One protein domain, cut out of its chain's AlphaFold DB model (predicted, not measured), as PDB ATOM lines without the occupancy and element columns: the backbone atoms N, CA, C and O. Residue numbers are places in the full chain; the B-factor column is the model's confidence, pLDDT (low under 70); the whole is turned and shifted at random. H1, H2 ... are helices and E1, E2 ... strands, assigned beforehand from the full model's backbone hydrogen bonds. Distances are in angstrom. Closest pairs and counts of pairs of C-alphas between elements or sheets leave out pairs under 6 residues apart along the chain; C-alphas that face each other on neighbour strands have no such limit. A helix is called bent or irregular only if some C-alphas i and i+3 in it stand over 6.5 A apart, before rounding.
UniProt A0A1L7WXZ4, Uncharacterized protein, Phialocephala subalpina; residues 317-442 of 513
ATOM      1  N   LEU A 317     -42.613  40.711 -28.757       88.88
ATOM      2  CA  LEU A 317     -42.264  42.105 -28.451       88.88
ATOM      3  C   LEU A 317     -42.310  42.413 -26.943       88.88
ATOM      4  O   LEU A 317     -41.445  43.117 -26.413       88.88
ATOM      5  N   GLU A 318     -43.328  41.909 -26.237       89.56
ATOM      6  CA  GLU A 318     -43.458  42.094 -24.786       89.56
ATOM      7  C   GLU A 318     -42.379  41.327 -24.033       89.56
ATOM      8  O   GLU A 318     -41.784  41.874 -23.104       89.56
ATOM      9  N   LYS A 319     -42.078  40.098 -24.466       90.88
ATOM     10  CA  LYS A 319     -40.983  39.293 -23.916       90.88
ATOM     11  C   LYS A 319     -39.641  40.010 -24.071       90.88
ATOM     12  O   LYS A 319     -38.892  40.115 -23.099       90.88
ATOM     13  N   ASP A 320     -39.345  40.552 -25.248       91.38
ATOM     14  CA  ASP A 320     -38.094  41.272 -25.501       91.38
ATOM     15  C   ASP A 320     -37.987  42.561 -24.680       91.38
ATOM     16  O   ASP A 320     -36.924  42.882 -24.135       91.38
ATOM     17  N   THR A 321     -39.100  43.277 -24.527       93.12
ATOM     18  CA  THR A 321     -39.158  44.478 -23.686       93.12
ATOM     19  C   THR A 321     -38.948  44.126 -22.214       93.12
ATOM     20  O   THR A 321     -38.142  44.766 -21.537       93.12
ATOM     21  N   LEU A 322     -39.595  43.065 -21.725       92.62
ATOM     22  CA  LEU A 322     -39.403  42.546 -20.372       92.62
ATOM     23  C   LEU A 322     -37.945  42.137 -20.135       92.62
ATOM     24  O   LEU A 322     -37.341  42.525 -19.135       92.62
ATOM     25  N   LYS A 323     -37.345  41.416 -21.083       93.94
ATOM     26  CA  LYS A 323     -35.934  41.020 -21.047       93.94
ATOM     27  C   LYS A 323     -35.006  42.229 -20.958       93.94
ATOM     28  O   LYS A 323     -34.033  42.192 -20.204       93.94
ATOM     29  N   LYS A 324     -35.292  43.302 -21.701       95.00
ATOM     30  CA  LYS A 324     -34.531  44.555 -21.640       95.00
ATOM     31  C   LYS A 324     -34.652  45.222 -20.269       95.00
ATOM     32  O   LYS A 324     -33.629  45.565 -19.688       95.00
ATOM     33  N   LEU A 325     -35.867  45.336 -19.729       94.25
ATOM     34  CA  LEU A 325     -36.100  45.913 -18.401       94.25
ATOM     35  C   LEU A 325     -35.373  45.123 -17.305       94.25
ATOM     36  O   LEU A 325     -34.737  45.717 -16.444       94.25
ATOM     37  N   ILE A 326     -35.401  43.789 -17.363       93.62
ATOM     38  CA  ILE A 326     -34.677  42.941 -16.406       93.62
ATOM     39  C   ILE A 326     -33.164  43.159 -16.519       93.62
ATOM     40  O   ILE A 326     -32.500  43.288 -15.494       93.62
ATOM     41  N   LYS A 327     -32.613  43.246 -17.737       94.00
ATOM     42  CA  LYS A 327     -31.188  43.556 -17.935       94.00
ATOM     43  C   LYS A 327     -30.802  44.901 -17.327       94.00
ATOM     44  O   LYS A 327     -29.805  44.956 -16.625       94.00
ATOM     45  N   GLU A 328     -31.604  45.945 -17.527       94.06
ATOM     46  CA  GLU A 328     -31.350  47.267 -16.935       94.06
ATOM     47  C   GLU A 328     -31.302  47.212 -15.396       94.06
ATOM     48  O   GLU A 328     -30.461  47.859 -14.772       94.06
ATOM     49  N   GLU A 329     -32.167  46.410 -14.769       94.12
ATOM     50  CA  GLU A 329     -32.164  46.213 -13.315       94.12
ATOM     51  C   GLU A 329     -30.942  45.404 -12.835       94.12
ATOM     52  O   GLU A 329     -30.360  45.722 -11.793       94.12
ATOM     53  N   LEU A 330     -30.518  44.392 -13.600       92.12
ATOM     54  CA  LEU A 330     -29.307  43.612 -13.319       92.12
ATOM     55  C   LEU A 330     -28.034  44.459 -13.487       92.12
ATOM     56  O   LEU A 330     -27.148  44.405 -12.634       92.12
ATOM     57  N   ASP A 331     -27.966  45.291 -14.529       92.81
ATOM     58  CA  ASP A 331     -26.857  46.218 -14.790       92.81
ATOM     59  C   ASP A 331     -26.757  47.301 -13.701       92.81
ATOM     60  O   ASP A 331     -25.664  47.760 -13.365       92.81
ATOM     61  N   ALA A 332     -27.882  47.662 -13.073       93.12
ATOM     62  CA  ALA A 332     -27.923  48.519 -11.887       93.12
ATOM     63  C   ALA A 332     -27.448  47.816 -10.593       93.12
ATOM     64  O   ALA A 332     -27.464  48.422  -9.519       93.12
ATOM     65  N   GLY A 333     -27.027  46.550 -10.673       91.12
ATOM     66  CA  GLY A 333     -26.493  45.769  -9.558       91.12
ATOM     67  C   GLY A 333     -27.553  45.080  -8.696       91.12
ATOM     68  O   GLY A 333     -27.226  44.603  -7.605       91.12
ATOM     69  N   LYS A 334     -28.816  45.017  -9.141       92.56
ATOM     70  CA  LYS A 334     -29.856  44.258  -8.432       92.56
ATOM     71  C   LYS A 334     -29.671  42.759  -8.692       92.56
ATOM     72  O   LYS A 334     -29.382  42.326  -9.798       92.56
ATOM     73  N   THR A 335     -29.852  41.946  -7.658       89.94
ATOM     74  CA  THR A 335     -29.934  40.480  -7.748       89.94
ATOM     75  C   THR A 335     -31.377  40.030  -7.986       89.94
ATOM     76  O   THR A 335     -32.303  40.784  -7.679       89.94
ATOM     77  N   ARG A 336     -31.588  38.778  -8.431       85.25
ATOM     78  CA  ARG A 336     -32.916  38.146  -8.629       85.25
ATOM     79  C   ARG A 336     -33.910  38.439  -7.497       85.25
ATOM     80  O   ARG A 336     -35.053  38.772  -7.766       85.25
ATOM     81  N   GLN A 337     -33.469  38.346  -6.241       86.69
ATOM     82  CA  GLN A 337     -34.321  38.548  -5.058       86.69
ATOM     83  C   GLN A 337     -34.616  40.024  -4.751       86.69
ATOM     84  O   GLN A 337     -35.520  40.327  -3.982       86.69
ATOM     85  N   SER A 338     -33.829  40.945  -5.309       89.94
ATOM     86  CA  SER A 338     -33.962  42.391  -5.093       89.94
ATOM     87  C   SER A 338     -34.650  43.122  -6.250       89.94
ATOM     88  O   SER A 338     -34.851  44.338  -6.179       89.94
ATOM     89  N   ILE A 339     -35.000  42.399  -7.318       92.00
ATOM     90  CA  ILE A 339     -35.790  42.935  -8.421       92.00
ATOM     91  C   ILE A 339     -37.188  43.259  -7.896       92.00
ATOM     92  O   ILE A 339     -37.867  42.423  -7.306       92.00
ATOM     93  N   LYS A 340     -37.626  44.498  -8.120       92.50
ATOM     94  CA  LYS A 340     -38.972  44.942  -7.769       92.50
ATOM     95  C   LYS A 340     -39.898  44.737  -8.957       92.50
ATOM     96  O   LYS A 340     -39.992  45.594  -9.837       92.50
ATOM     97  N   TRP A 341     -40.580  43.600  -8.973       91.81
ATOM     98  CA  TRP A 341     -41.477  43.216 -10.063       91.81
ATOM     99  C   TRP A 341     -42.628  44.205 -10.294       91.81
ATOM    100  O   TRP A 341     -43.038  44.390 -11.438       91.81
ATOM    101  N   ASP A 342     -43.088  44.917  -9.261       89.81
ATOM    102  CA  ASP A 342     -44.094  45.981  -9.403       89.81
ATOM    103  C   ASP A 342     -43.590  47.156 -10.257       89.81
ATOM    104  O   ASP A 342     -44.306  47.662 -11.120       89.81
ATOM    105  N   GLU A 343     -42.330  47.570 -10.073       92.56
ATOM    106  CA  GLU A 343     -41.727  48.646 -10.872       92.56
ATOM    107  C   GLU A 343     -41.553  48.203 -12.334       92.56
ATOM    108  O   GLU A 343     -41.794  48.989 -13.252       92.56
ATOM    109  N   ILE A 344     -41.189  46.933 -12.558       92.00
ATOM    110  CA  ILE A 344     -41.109  46.343 -13.901       92.00
ATOM    111  C   ILE A 344     -42.493  46.289 -14.553       92.00
ATOM    112  O   ILE A 344     -42.606  46.650 -15.721       92.00
ATOM    113  N   SER A 345     -43.541  45.909 -13.813       90.12
ATOM    114  CA  SER A 345     -44.923  45.894 -14.311       90.12
ATOM    115  C   SER A 345     -45.357  47.260 -14.829       90.12
ATOM    116  O   SER A 345     -45.799  47.378 -15.973       90.12
ATOM    117  N   VAL A 346     -45.138  48.315 -14.040       90.50
ATOM    118  CA  VAL A 346     -45.493  49.683 -14.436       90.50
ATOM    119  C   VAL A 346     -44.687  50.138 -15.657       90.50
ATOM    120  O   VAL A 346     -45.249  50.738 -16.574       90.50
ATOM    121  N   LYS A 347     -43.379  49.844 -15.708       91.50
ATOM    122  CA  LYS A 347     -42.527  50.179 -16.862       91.50
ATOM    123  C   LYS A 347     -42.955  49.432 -18.126       91.50
ATOM    124  O   LYS A 347     -42.994  50.039 -19.195       91.50
ATOM    125  N   LEU A 348     -43.287  48.147 -18.005       90.56
ATOM    126  CA  LEU A 348     -43.750  47.321 -19.115       90.56
ATOM    127  C   LEU A 348     -45.101  47.824 -19.628       90.56
ATOM    128  O   LEU A 348     -45.242  48.058 -20.820       90.56
ATOM    129  N   ALA A 349     -46.059  48.096 -18.738       88.56
ATOM    130  CA  ALA A 349     -47.348  48.664 -19.124       88.56
ATOM    131  C   ALA A 349     -47.183  50.017 -19.840       88.56
ATOM    132  O   ALA A 349     -47.777  50.262 -20.885       88.56
ATOM    133  N   LYS A 350     -46.294  50.878 -19.341       90.00
ATOM    134  CA  LYS A 350     -45.996  52.156 -19.991       90.00
ATOM    135  C   LYS A 350     -45.355  51.991 -21.377       90.00
ATOM    136  O   LYS A 350     -45.614  52.796 -22.262       90.00
ATOM    137  N   ALA A 351     -44.529  50.965 -21.581       88.31
ATOM    138  CA  ALA A 351     -43.895  50.700 -22.874       88.31
ATOM    139  C   ALA A 351     -44.895  50.270 -23.963       88.31
ATOM    140  O   ALA A 351     -44.617  50.454 -25.145       88.31
ATOM    141  N   PHE A 352     -46.048  49.729 -23.562       88.06
ATOM    142  CA  PHE A 352     -47.109  49.269 -24.460       88.06
ATOM    143  C   PHE A 352     -48.333  50.195 -24.484       88.06
ATOM    144  O   PHE A 352     -49.329  49.897 -25.143       88.06
ATOM    145  N   GLU A 353     -48.266  51.347 -23.815       86.75
ATOM    146  CA  GLU A 353     -49.298  52.377 -23.878       86.75
ATOM    147  C   GLU A 353     -49.399  52.952 -25.299       86.75
ATOM    148  O   GLU A 353     -48.468  53.576 -25.806       86.75
ATOM    149  N   GLY A 354     -50.524  52.692 -25.975       82.31
ATOM    150  CA  GLY A 354     -50.755  53.120 -27.359       82.31
ATOM    151  C   GLY A 354     -50.029  52.300 -28.433       82.31
ATOM    152  O   GLY A 354     -50.072  52.675 -29.602       82.31
ATOM    153  N   VAL A 355     -49.382  51.186 -28.072       86.81
ATOM    154  CA  VAL A 355     -48.774  50.269 -29.047       86.81
ATOM    155  C   VAL A 355     -49.843  49.308 -29.565       86.81
ATOM    156  O   VAL A 355     -50.471  48.589 -28.786       86.81
ATOM    157  N   GLU A 356     -50.054  49.293 -30.882       85.69
ATOM    158  CA  GLU A 356     -50.917  48.314 -31.544       85.69
ATOM    159  C   GLU A 356     -50.116  47.080 -31.954       85.69
ATOM    160  O   GLU A 356     -49.079  47.165 -32.614       85.69
ATOM    161  N   GLN A 357     -50.627  45.913 -31.581       86.00
ATOM    162  CA  GLN A 357     -50.091  44.618 -31.962       86.00
ATOM    163  C   GLN A 357     -51.086  43.970 -32.910       86.00
ATOM    164  O   GLN A 357     -52.190  43.597 -32.511       86.00
ATOM    165  N   GLY A 358     -50.718  43.898 -34.187       86.94
ATOM    166  CA  GLY A 358     -51.597  43.391 -35.231       86.94
ATOM    167  C   GLY A 358     -51.842  41.886 -35.120       86.94
ATOM    168  O   GLY A 358     -50.990  41.135 -34.636       86.94
ATOM    169  N   LYS A 359     -52.991  41.437 -35.633       87.81
ATOM    170  CA  LYS A 359     -53.249  40.023 -35.937       87.81
ATOM    171  C   LYS A 359     -52.077  39.420 -36.730       87.81
ATOM    172  O   LYS A 359     -51.600  40.042 -37.677       87.81
ATOM    173  N   GLY A 360     -51.632  38.221 -36.352       84.31
ATOM    174  CA  GLY A 360     -50.452  37.564 -36.930       84.31
ATOM    175  C   GLY A 360     -49.141  37.844 -36.183       84.31
ATOM    176  O   GLY A 360     -48.108  37.271 -36.513       84.31
ATOM    177  N   SER A 361     -49.149  38.714 -35.164       85.19
ATOM    178  CA  SER A 361     -47.962  38.921 -34.321       85.19
ATOM    179  C   SER A 361     -47.590  37.625 -33.602       85.19
ATOM    180  O   SER A 361     -48.456  36.975 -33.014       85.19
ATOM    181  N   ARG A 362     -46.303  37.268 -33.606       84.25
ATOM    182  CA  ARG A 362     -45.816  36.062 -32.928       84.25
ATOM    183  C   ARG A 362     -46.016  36.153 -31.420       84.25
ATOM    184  O   ARG A 362     -45.652  37.149 -30.783       84.25
ATOM    185  N   MET A 363     -46.577  35.094 -30.847       84.25
ATOM    186  CA  MET A 363     -46.614  34.923 -29.403       84.25
ATOM    187  C   MET A 363     -45.224  34.574 -28.880       84.25
ATOM    188  O   MET A 363     -44.429  33.917 -29.551       84.25
ATOM    189  N   ALA A 364     -44.927  35.032 -27.667       82.62
ATOM    190  CA  ALA A 364     -43.731  34.634 -26.954       82.62
ATOM    191  C   ALA A 364     -43.841  33.136 -26.636       82.62
ATOM    192  O   ALA A 364     -44.750  32.757 -25.891       82.62
ATOM    193  N   PRO A 365     -42.945  32.283 -27.163       73.00
ATOM    194  CA  PRO A 365     -42.952  30.879 -26.795       73.00
ATOM    195  C   PRO A 365     -42.674  30.773 -25.293       73.00
ATOM    196  O   PRO A 365     -41.717  31.369 -24.779       73.00
ATOM    197  N   SER A 366     -43.539  30.050 -24.584       72.31
ATOM    198  CA  SER A 366     -43.165  29.477 -23.299       72.31
ATOM    199  C   SER A 366     -42.240  28.313 -23.599       72.31
ATOM    200  O   SER A 366     -42.630  27.393 -24.316       72.31
ATOM    201  N   ASP A 367     -41.019  28.383 -23.095       75.62
ATOM    202  CA  ASP A 367     -40.117  27.252 -23.198       75.62
ATOM    203  C   ASP A 367     -40.554  26.261 -22.116       75.62
ATOM    204  O   ASP A 367     -40.688  26.644 -20.951       75.62
ATOM    205  N   ASP A 368     -40.817  25.015 -22.498       70.31
ATOM    206  CA  ASP A 368     -41.084  23.940 -21.546       70.31
ATOM    207  C   ASP A 368     -39.809  23.114 -21.371       70.31
ATOM    208  O   ASP A 368     -39.047  22.873 -22.316       70.31
ATOM    209  N   TRP A 369     -39.537  22.736 -20.124       66.50
ATOM    210  CA  TRP A 369     -38.392  21.905 -19.779       66.50
ATOM    211  C   TRP A 369     -38.788  20.438 -19.884       66.50
ATOM    212  O   TRP A 369     -39.612  19.952 -19.105       66.50
ATOM    213  N   ASP A 370     -38.182  19.730 -20.831       68.38
ATOM    214  CA  ASP A 370     -38.314  18.289 -20.932       68.38
ATOM    215  C   ASP A 370     -37.424  17.630 -19.869       68.38
ATOM    216  O   ASP A 370     -36.191  17.691 -19.924       68.38
ATOM    217  N   ASN A 371     -38.059  17.017 -18.867       66.81
ATOM    218  CA  ASN A 371     -37.360  16.318 -17.790       66.81
ATOM    219  C   ASN A 371     -36.641  15.048 -18.273       66.81
ATOM    220  O   ASN A 371     -35.671  14.635 -17.632       66.81
ATOM    221  N   GLU A 372     -37.104  14.428 -19.359       69.94
ATOM    222  CA  GLU A 372     -36.542  13.190 -19.903       69.94
ATOM    223  C   GLU A 372     -35.309  13.492 -20.754       69.94
ATOM    224  O   GLU A 372     -34.242  12.911 -20.540       69.94
ATOM    225  N   GLU A 373     -35.419  14.467 -21.657       69.44
ATOM    226  CA  GLU A 373     -34.311  14.878 -22.527       69.44
ATOM    227  C   GLU A 373     -33.349  15.876 -21.862       69.44
ATOM    228  O   GLU A 373     -32.279  16.164 -22.407       69.44
ATOM    229  N   LYS A 374     -33.706  16.400 -20.678       71.81
ATOM    230  CA  LYS A 374     -32.998  17.491 -19.980       71.81
ATOM    231  C   LYS A 374     -32.708  18.665 -20.913       71.81
ATOM    232  O   LYS A 374     -31.601  19.210 -20.932       71.81
ATOM    233  N   ASN A 375     -33.696  19.018 -21.724       70.19
ATOM    234  CA  ASN A 375     -33.564  20.051 -22.733       70.19
ATOM    235  C   ASN A 375     -34.811  20.930 -22.771       70.19
ATOM    236  O   ASN A 375     -35.907  20.521 -22.399       70.19
ATOM    237  N   TRP A 376     -34.633  22.164 -23.232       64.88
ATOM    238  CA  TRP A 376     -35.749  23.063 -23.482       64.88
ATOM    239  C   TRP A 376     -36.328  22.778 -24.859       64.88
ATOM    240  O   TRP A 376     -35.599  22.816 -25.854       64.88
ATOM    241  N   PHE A 377     -37.639  22.586 -24.916       71.06
ATOM    242  CA  PHE A 377     -38.386  22.606 -26.161       71.06
ATOM    243  C   PHE A 377     -39.272  23.849 -26.190       71.06
ATOM    244  O   PHE A 377     -40.006  24.141 -25.246       71.06
ATOM    245  N   SER A 378     -39.192  24.592 -27.289       68.31
ATOM    246  CA  SER A 378     -40.101  25.697 -27.569       68.31
ATOM    247  C   SER A 378     -41.172  25.169 -28.524       68.31
ATOM    248  O   SER A 378     -40.838  24.855 -29.674       68.31
ATOM    249  N   PRO A 379     -42.445  25.069 -28.104       66.38
ATOM    250  CA  PRO A 379     -43.538  24.817 -29.032       66.38
ATOM    251  C   PRO A 379     -43.491  25.844 -30.165       66.38
ATOM    252  O   PRO A 379     -43.131  27.005 -29.940       66.38
ATOM    253  N   GLN A 380     -43.833  25.431 -31.389       60.56
ATOM    254  CA  GLN A 380     -43.987  26.385 -32.488       60.56
ATOM    255  C   GLN A 380     -44.974  27.472 -32.047       60.56
ATOM    256  O   GLN A 380     -46.079  27.164 -31.611       60.56
ATOM    257  N   GLY A 381     -44.516  28.726 -32.075       61.16
ATOM    258  CA  GLY A 381     -45.254  29.838 -31.494       61.16
ATOM    259  C   GLY A 381     -46.564  30.084 -32.231       61.16
ATOM    260  O   GLY A 381     -46.566  30.240 -33.452       61.16
ATOM    261  N   ASP A 382     -47.654  30.154 -31.474       74.69
ATOM    262  CA  ASP A 382     -48.940  30.614 -31.978       74.69
ATOM    263  C   ASP A 382     -48.862  32.089 -32.406       74.69
ATOM    264  O   ASP A 382     -48.032  32.874 -31.935       74.69
ATOM    265  N   GLU A 383     -49.749  32.487 -33.313       85.19
ATOM    266  CA  GLU A 383     -49.903  33.880 -33.727       85.19
ATOM    267  C   GLU A 383     -51.138  34.509 -33.078       85.19
ATOM    268  O   GLU A 383     -52.172  33.863 -32.868       85.19
ATOM    269  N   LEU A 384     -51.044  35.808 -32.797       82.44
ATOM    270  CA  LEU A 384     -52.133  36.605 -32.250       82.44
ATOM    271  C   LEU A 384     -53.349  36.558 -33.196       82.44
ATOM    272  O   LEU A 384     -53.260  36.975 -34.353       82.44
ATOM    273  N   GLN A 385     -54.491  36.067 -32.710       81.81
ATOM    274  CA  GLN A 385     -55.684  35.846 -33.543       81.81
ATOM    275  C   GLN A 385     -56.445  37.132 -33.892       81.81
ATOM    276  O   GLN A 385     -57.099  37.206 -34.937       81.81
ATOM    277  N   GLU A 386     -56.332  38.150 -33.043       82.88
ATOM    278  CA  GLU A 386     -56.988  39.449 -33.175       82.88
ATOM    279  C   GLU A 386     -55.995  40.551 -32.820       82.88
ATOM    280  O   GLU A 386     -55.151  40.361 -31.949       82.88
ATOM    281  N   SER A 387     -56.083  41.702 -33.490       85.00
ATOM    282  CA  SER A 387     -55.261  42.855 -33.130       85.00
ATOM    283  C   SER A 387     -55.638  43.352 -31.736       85.00
ATOM    284  O   SER A 387     -56.821  43.430 -31.407       85.00
ATOM    285  N   ARG A 388     -54.649  43.748 -30.937       82.94
ATOM    286  CA  ARG A 388     -54.882  44.373 -29.629       82.94
ATOM    287  C   ARG A 388     -54.078  45.655 -29.492       82.94
ATOM    288  O   ARG A 388     -52.994  45.774 -30.061       82.94
ATOM    289  N   SER A 389     -54.611  46.602 -28.731       77.38
ATOM    290  CA  SER A 389     -53.966  47.878 -28.451       77.38
ATOM    291  C   SER A 389     -53.850  48.099 -26.950       77.38
ATOM    292  O   SER A 389     -54.756  47.778 -26.179       77.38
ATOM    293  N   GLY A 390     -52.720  48.669 -26.546       62.88
ATOM    294  CA  GLY A 390     -52.479  49.037 -25.161       62.88
ATOM    295  C   GLY A 390     -51.873  47.919 -24.307       62.88
ATOM    296  O   GLY A 390     -51.727  46.773 -24.742       62.88
ATOM    297  N   PRO A 391     -51.489  48.261 -23.071       58.88
ATOM    298  CA  PRO A 391     -50.789  47.348 -22.200       58.88
ATOM    299  C   PRO A 391     -51.746  46.326 -21.619       58.88
ATOM    300  O   PRO A 391     -52.782  46.669 -21.044       58.88
ATOM    301  N   VAL A 392     -51.349  45.059 -21.672       64.38
ATOM    302  CA  VAL A 392     -51.952  44.065 -20.794       64.38
ATOM    303  C   VAL A 392     -51.522  44.450 -19.377       64.38
ATOM    304  O   VAL A 392     -50.364  44.267 -19.009       64.38
ATOM    305  N   VAL A 393     -52.420  45.057 -18.595       65.31
ATOM    306  CA  VAL A 393     -52.153  45.367 -17.185       65.31
ATOM    307  C   VAL A 393     -51.976  44.038 -16.461       65.31
ATOM    308  O   VAL A 393     -52.944  43.358 -16.122       65.31
ATOM    309  N   GLN A 394     -50.722  43.629 -16.290       72.00
ATOM    310  CA  GLN A 394     -50.368  42.377 -15.645       72.00
ATOM    311  C   GLN A 394     -49.821  42.643 -14.254       72.00
ATOM    312  O   GLN A 394     -48.967  43.503 -14.043       72.00
ATOM    313  N   LEU A 395     -50.312  41.862 -13.298       79.75
ATOM    314  CA  LEU A 395     -49.792  41.855 -11.939       79.75
ATOM    315  C   LEU A 395     -48.308  41.465 -11.951       79.75
ATOM    316  O   LEU A 395     -47.886  40.633 -12.755       79.75
ATOM    317  N   ALA A 396     -47.533  42.035 -11.031       83.19
ATOM    318  CA  ALA A 396     -46.106  41.757 -10.876       83.19
ATOM    319  C   ALA A 396     -45.794  40.255 -10.790       83.19
ATOM    320  O   ALA A 396     -44.862  39.779 -11.434       83.19
ATOM    321  N   SER A 397     -46.641  39.495 -10.090       80.25
ATOM    322  CA  SER A 397     -46.544  38.035 -10.008       80.25
ATOM    323  C   SER A 397     -46.677  37.345 -11.364       80.25
ATOM    324  O   SER A 397     -45.936  36.416 -11.652       80.25
ATOM    325  N   ALA A 398     -47.579  37.808 -12.232       81.56
ATOM    326  CA  ALA A 398     -47.749  37.223 -13.559       81.56
ATOM    327  C   ALA A 398     -46.520  37.462 -14.450       81.56
ATOM    328  O   ALA A 398     -46.142  36.577 -15.220       81.56
ATOM    329  N   ILE A 399     -45.883  38.628 -14.313       86.69
ATOM    330  CA  ILE A 399     -44.639  38.966 -15.015       86.69
ATOM    331  C   ILE A 399     -43.484  38.106 -14.503       86.69
ATOM    332  O   ILE A 399     -42.723  37.575 -15.310       86.69
ATOM    333  N   GLU A 400     -43.375  37.921 -13.188       88.31
ATOM    334  CA  GLU A 400     -42.373  37.044 -12.581       88.31
ATOM    335  C   GLU A 400     -42.540  35.589 -13.047       88.31
ATOM    336  O   GLU A 400     -41.577  34.973 -13.510       88.31
ATOM    337  N   THR A 401     -43.767  35.054 -13.019       85.44
ATOM    338  CA  THR A 401     -44.055  33.706 -13.528       85.44
ATOM    339  C   THR A 401     -43.706  33.591 -15.015       85.44
ATOM    340  O   THR A 401     -43.116  32.594 -15.425       85.44
ATOM    341  N   HIS A 402     -44.036  34.595 -15.839       86.06
ATOM    342  CA  HIS A 402     -43.706  34.573 -17.268       86.06
ATOM    343  C   HIS A 402     -42.190  34.633 -17.513       86.06
ATOM    344  O   HIS A 402     -41.666  33.824 -18.276       86.06
ATOM    345  N   ALA A 403     -41.466  35.499 -16.797       87.94
ATOM    346  CA  ALA A 403     -40.003  35.551 -16.813       87.94
ATOM    347  C   ALA A 403     -39.376  34.197 -16.436       87.94
ATOM    348  O   ALA A 403     -38.374  33.788 -17.020       87.94
ATOM    349  N   GLY A 404     -40.002  33.475 -15.502       85.50
ATOM    350  CA  GLY A 404     -39.628  32.116 -15.123       85.50
ATOM    351  C   GLY A 404     -39.904  31.051 -16.190       85.50
ATOM    352  O   GLY A 404     -39.310  29.982 -16.105       85.50
ATOM    353  N   LYS A 405     -40.756  31.302 -17.189       84.31
ATOM    354  CA  LYS A 405     -41.050  30.367 -18.295       84.31
ATOM    355  C   LYS A 405     -40.226  30.634 -19.557       84.31
ATOM    356  O   LYS A 405     -40.144  29.779 -20.427       84.31
ATOM    357  N   CYS A 406     -39.625  31.812 -19.683       86.31
ATOM    358  CA  CYS A 406     -38.769  32.143 -20.818       86.31
ATOM    359  C   CYS A 406     -37.321  31.754 -20.515       86.31
ATOM    360  O   CYS A 406     -36.692  32.341 -19.629       86.31
ATOM    361  N   ARG A 407     -36.767  30.795 -21.266       84.38
ATOM    362  CA  ARG A 407     -35.407  30.267 -21.069       84.38
ATOM    363  C   ARG A 407     -34.369  31.382 -21.034       84.38
ATOM    364  O   ARG A 407     -33.538  31.441 -20.137       84.38
ATOM    365  N   ASP A 408     -34.442  32.293 -21.992       87.81
ATOM    366  CA  ASP A 408     -33.507  33.401 -22.137       87.81
ATOM    367  C   ASP A 408     -33.573  34.414 -20.985       87.81
ATOM    368  O   ASP A 408     -32.544  34.989 -20.628       87.81
ATOM    369  N   ILE A 409     -34.742  34.608 -20.370       89.25
ATOM    370  CA  ILE A 409     -34.894  35.441 -19.171       89.25
ATOM    371  C   ILE A 409     -34.413  34.686 -17.924       89.25
ATOM    372  O   ILE A 409     -33.685  35.262 -17.112       89.25
ATOM    373  N   ARG A 410     -34.712  33.385 -17.790       87.50
ATOM    374  CA  ARG A 410     -34.171  32.545 -16.702       87.50
ATOM    375  C   ARG A 410     -32.646  32.529 -16.689       87.50
ATOM    376  O   ARG A 410     -32.051  32.669 -15.621       87.50
ATOM    377  N   THR A 411     -32.019  32.386 -17.861       88.38
ATOM    378  CA  THR A 411     -30.557  32.410 -17.998       88.38
ATOM    379  C   THR A 411     -29.985  33.744 -17.523       88.38
ATOM    380  O   THR A 411     -28.984  33.753 -16.811       88.38
ATOM    381  N   LEU A 412     -30.639  34.870 -17.842       88.81
ATOM    382  CA  LEU A 412     -30.224  36.192 -17.355       88.81
ATOM    383  C   LEU A 412     -30.346  36.322 -15.833       88.81
ATOM    384  O   LEU A 412     -29.489  36.929 -15.199       88.81
ATOM    385  N   LEU A 413     -31.379  35.724 -15.240       88.19
ATOM    386  CA  LEU A 413     -31.608  35.730 -13.793       88.19
ATOM    387  C   LEU A 413     -30.729  34.726 -13.021       88.19
ATOM    388  O   LEU A 413     -30.820  34.664 -11.793       88.19
ATOM    389  N   GLY A 414     -29.894  33.940 -13.711       83.88
ATOM    390  CA  GLY A 414     -29.004  32.949 -13.097       83.88
ATOM    391  C   GLY A 414     -29.740  31.772 -12.451       83.88
ATOM    392  O   GLY A 414     -29.220  31.160 -11.518       83.88
ATOM    393  N   ILE A 415     -30.959  31.471 -12.906       81.31
ATOM    394  CA  ILE A 415     -31.754  30.351 -12.395       81.31
ATOM    395  C   ILE A 415     -31.178  29.057 -12.972       81.31
ATOM    396  O   ILE A 415     -31.133  28.896 -14.192       81.31
ATOM    397  N   LYS A 416     -30.719  28.147 -12.105       74.56
ATOM    398  CA  LYS A 416     -30.166  26.855 -12.535       74.56
ATOM    399  C   LYS A 416     -31.244  26.019 -13.225       74.56
ATOM    400  O   LYS A 416     -32.403  26.037 -12.818       74.56
ATOM    401  N   GLU A 417     -30.839  25.261 -14.240       63.66
ATOM    402  CA  GLU A 417     -31.727  24.399 -15.039       63.66
ATOM    403  C   GLU A 417     -32.430  23.329 -14.181       63.66
ATOM    404  O   GLU A 417     -33.568  22.968 -14.452       63.66
ATOM    405  N   GLU A 418     -31.801  22.907 -13.079       56.22
ATOM    406  CA  GLU A 418     -32.329  21.908 -12.137       56.22
ATOM    407  C   GLU A 418     -33.308  22.478 -11.086       56.22
ATOM    408  O   GLU A 418     -33.957  21.713 -10.372       56.22
ATOM    409  N   GLU A 419     -33.459  23.806 -10.976       57.25
ATOM    410  CA  GLU A 419     -34.527  24.422 -10.169       57.25
ATOM    411  C   GLU A 419     -35.842  24.337 -10.963       57.25
ATOM    412  O   GLU A 419     -36.282  25.309 -11.578       57.25
ATOM    413  N   GLY A 420     -36.411  23.129 -11.021       45.69
ATOM    414  CA  GLY A 420     -37.495  22.751 -11.927       45.69
ATOM    415  C   GLY A 420     -38.663  23.739 -12.001       45.69
ATOM    416  O   GLY A 420     -39.102  24.313 -11.001       45.69
ATOM    417  N   VAL A 421     -39.204  23.897 -13.214       47.34
ATOM    418  CA  VAL A 421     -40.571  24.385 -13.447       47.34
ATOM    419  C   VAL A 421     -41.507  23.292 -12.932       47.34
ATOM    420  O   VAL A 421     -41.961  22.433 -13.675       47.34
ATOM    421  N   GLY A 422     -41.712  23.235 -11.619       38.44
ATOM    422  CA  GLY A 422     -42.739  22.367 -11.070       38.44
ATOM    423  C   GLY A 422     -44.105  22.908 -11.479       38.44
ATOM    424  O   GLY A 422     -44.382  24.083 -11.240       38.44
ATOM    425  N   ASP A 423     -44.991  22.040 -11.967       37.66
ATOM    426  CA  ASP A 423     -46.448  22.250 -12.111       37.66
ATOM    427  C   ASP A 423     -47.162  22.681 -10.798       37.66
ATOM    428  O   ASP A 423     -48.387  22.725 -10.705       37.66
ATOM    429  N   GLY A 424     -46.409  23.013  -9.746       35.56
ATOM    430  CA  GLY A 424     -46.886  23.412  -8.427       35.56
ATOM    431  C   GLY A 424     -47.398  24.850  -8.318       35.56
ATOM    432  O   GLY A 424     -47.802  25.247  -7.226       35.56
ATOM    433  N   ASP A 425     -47.422  25.632  -9.403       38.62
ATOM    434  CA  ASP A 425     -47.830  27.045  -9.355       38.62
ATOM    435  C   ASP A 425     -49.312  27.312  -9.712       38.62
ATOM    436  O   ASP A 425     -49.736  28.456  -9.880       38.62
ATOM    437  N   GLU A 426     -50.170  26.276  -9.696       39.47
ATOM    438  CA  GLU A 426     -51.634  26.455  -9.519       39.47
ATOM    439  C   GLU A 426     -51.961  27.246  -8.227       39.47
ATOM    440  O   GLU A 426     -53.053  27.798  -8.059       39.47
ATOM    441  N   SER A 427     -50.982  27.323  -7.323       42.00
ATOM    442  CA  SER A 427     -50.959  28.108  -6.098       42.00
ATOM    443  C   SER A 427     -51.327  29.589  -6.310       42.00
ATOM    444  O   SER A 427     -52.201  30.091  -5.591       42.00
ATOM    445  N   MET A 428     -50.735  30.279  -7.292       43.03
ATOM    446  CA  MET A 428     -50.886  31.736  -7.460       43.03
ATOM    447  C   MET A 428     -52.191  32.170  -8.148       43.03
ATOM    448  O   MET A 428     -52.642  33.303  -7.978       43.03
ATOM    449  N   VAL A 429     -52.836  31.282  -8.911       47.06
ATOM    450  CA  VAL A 429     -54.084  31.598  -9.640       47.06
ATOM    451  C   VAL A 429     -55.259  31.800  -8.675       47.06
ATOM    452  O   VAL A 429     -56.098  32.673  -8.882       47.06
ATOM    453  N   ALA A 430     -55.277  31.046  -7.573       42.06
ATOM    454  CA  ALA A 430     -56.278  31.173  -6.515       42.06
ATOM    455  C   ALA A 430     -56.185  32.500  -5.748       42.06
ATOM    456  O   ALA A 430     -57.199  33.085  -5.385       42.06
ATOM    457  N   GLU A 431     -54.963  32.987  -5.526       41.66
ATOM    458  CA  GLU A 431     -54.709  34.239  -4.810       41.66
ATOM    459  C   GLU A 431     -55.181  35.453  -5.631       41.66
ATOM    460  O   GLU A 431     -55.772  36.383  -5.089       41.66
ATOM    461  N   GLN A 432     -55.057  35.398  -6.963       47.06
ATOM    462  CA  GLN A 432     -55.621  36.415  -7.862       47.06
ATOM    463  C   GLN A 432     -57.155  36.389  -7.950       47.06
ATOM    464  O   GLN A 432     -57.769  37.453  -8.067       47.06
ATOM    465  N   ALA A 433     -57.787  35.210  -7.897       44.50
ATOM    466  CA  ALA A 433     -59.249  35.100  -7.865       44.50
ATOM    467  C   ALA A 433     -59.828  35.741  -6.589       44.50
ATOM    468  O   ALA A 433     -60.794  36.503  -6.676       44.50
ATOM    469  N   SER A 434     -59.162  35.523  -5.448       45.25
ATOM    470  CA  SER A 434     -59.490  36.146  -4.161       45.25
ATOM    471  C   SER A 434     -59.359  37.676  -4.214       45.25
ATOM    472  O   SER A 434     -60.301  38.404  -3.900       45.25
ATOM    473  N   MET A 435     -58.244  38.198  -4.746       45.44
ATOM    474  CA  MET A 435     -58.050  39.652  -4.891       45.44
ATOM    475  C   MET A 435     -59.055  40.310  -5.853       45.44
ATOM    476  O   MET A 435     -59.510  41.426  -5.604       45.44
ATOM    477  N   THR A 436     -59.428  39.631  -6.941       46.94
ATOM    478  CA  THR A 436     -60.387  40.164  -7.928       46.94
ATOM    479  C   THR A 436     -61.811  40.201  -7.366       46.94
ATOM    480  O   THR A 436     -62.562  41.126  -7.673       46.94
ATOM    481  N   ARG A 437     -62.186  39.241  -6.511       50.38
ATOM    482  CA  ARG A 437     -63.475  39.240  -5.800       50.38
ATOM    483  C   ARG A 437     -63.560  40.336  -4.749       50.38
ATOM    484  O   ARG A 437     -64.516  41.104  -4.788       50.38
ATOM    485  N   MET A 438     -62.523  40.505  -3.927       42.91
ATOM    486  CA  MET A 438     -62.465  41.611  -2.961       42.91
ATOM    487  C   MET A 438     -62.519  42.991  -3.639       42.91
ATOM    488  O   MET A 438     -63.096  43.930  -3.095       42.91
ATOM    489  N   ALA A 439     -61.969  43.129  -4.851       40.56
ATOM    490  CA  ALA A 439     -62.083  44.361  -5.633       40.56
ATOM    491  C   ALA A 439     -63.500  44.597  -6.198       40.56
ATOM    492  O   ALA A 439     -63.919  45.746  -6.320       40.56
ATOM    493  N   LYS A 440     -64.241  43.529  -6.527       43.34
ATOM    494  CA  LYS A 440     -65.598  43.592  -7.104       43.34
ATOM    495  C   LYS A 440     -66.686  43.806  -6.049       43.34
ATOM    496  O   LYS A 440     -67.695  44.441  -6.336       43.34
ATOM    497  N   GLU A 441     -66.477  43.304  -4.835       40.72
ATOM    498  CA  GLU A 441     -67.363  43.565  -3.693       40.72
ATOM    499  C   GLU A 441     -67.190  45.001  -3.173       40.72
ATOM    500  O   GLU A 441     -68.178  45.669  -2.889       40.72
ATOM    501  N   ASN A 442     -65.968  45.547  -3.203       37.84
ATOM    502  CA  ASN A 442     -65.721  46.953  -2.857       37.84
ATOM    503  C   ASN A 442     -66.174  47.968  -3.928       37.84
ATOM    504  O   ASN A 442     -66.167  49.167  -3.657       37.84
TER     505      ASN A 442
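This is residues 317 to 442 of the 513 residues of an uncharacterized protein of Phialocephala subalpina (UniProt A0A1L7WXZ4). A long double loop, residues 352 to 395, with the small hairpin of E1 and E2 at its far end, arches past one side of a core of four helices, H1 to H4. The longest helix, H5, is outside this core near H3, and residues 433 to 442, of which 433 to 441 belong to H5, stick out. The printed part has 126 residues, with five named helices and two named strands in the order H1, H2, E1, E2, H3, H4, H5; the sheet, E1 - E2, is antiparallel and the class is mostly helix. The whole is compact, with a radius of gyration of the C-alphas of 15.8 A and spans of 45 by 34 by 32 A.

E1, residues 368 to 370, and E2, residues 375 to 377, form an antiparallel hairpin at 137 degrees, with N 370 and O 375 at 2.9 A and N 368 and O 377 at 3.0 A, within hydrogen-bond range. The closest C-alphas of E1 and H3, residues 396 to 405, are those of Asp 368 and Lys 405, 7.2 A apart. H3 and H4, residues 407 to 412, touch only at the corner, and only just, with 3 pairs of C-alphas within 8 A; the closest are Ala 403 and Ile 409, 5.6 A. H2, residues 341 to 351, touches H3 about perpendicular at 88 degrees, closest at the C-alphas of Asp 342 and Ala 396, 4.9 A. H1, residues 317 to 331, touches H2 at a steep tilt of 50 degrees, opposite ways, closest at the C-alphas of Leu 322 and Leu 348, 6.6 A. With residues 323 to 327 alone, H1 only just touches H4, with 3 pairs of C-alphas within 8 A, at a shallow tilt of 19 degrees, the same way; the closest are Lys 323 and Ile 409, 6.0 A. H5, residues 423 to 441, touches no helix but is near H3. Every O i to N i+4 pair is within hydrogen-bond range in H1, H2, H3 and H4, and 10 of 15 are in H5.

E1 and E2 measure 6.3 A and 6.4 A from first to last C-alpha. H1 begins at C-alpha 317, (-42.264, 42.105, -28.451), and measures 21.0 A; H2 measures 15.0 A, H3 14.5 A and H4 8.7 A. H5 measures 31.0 A and ends at C-alpha 441, (-67.363, 43.565, -3.693); it is irregular, with C-alphas 423 and 426 7.2 A apart.

The two C-alphas farthest apart, those of Glu 373 and Asn 442, are 49.0 A apart. The printed part has no cut; the links H2 to E1 and E2 to H3 are long, with 16 and 18 residues. The mean pLDDT of the printed part is 75.3, and 40 residues are under 70, among them 417 to 442.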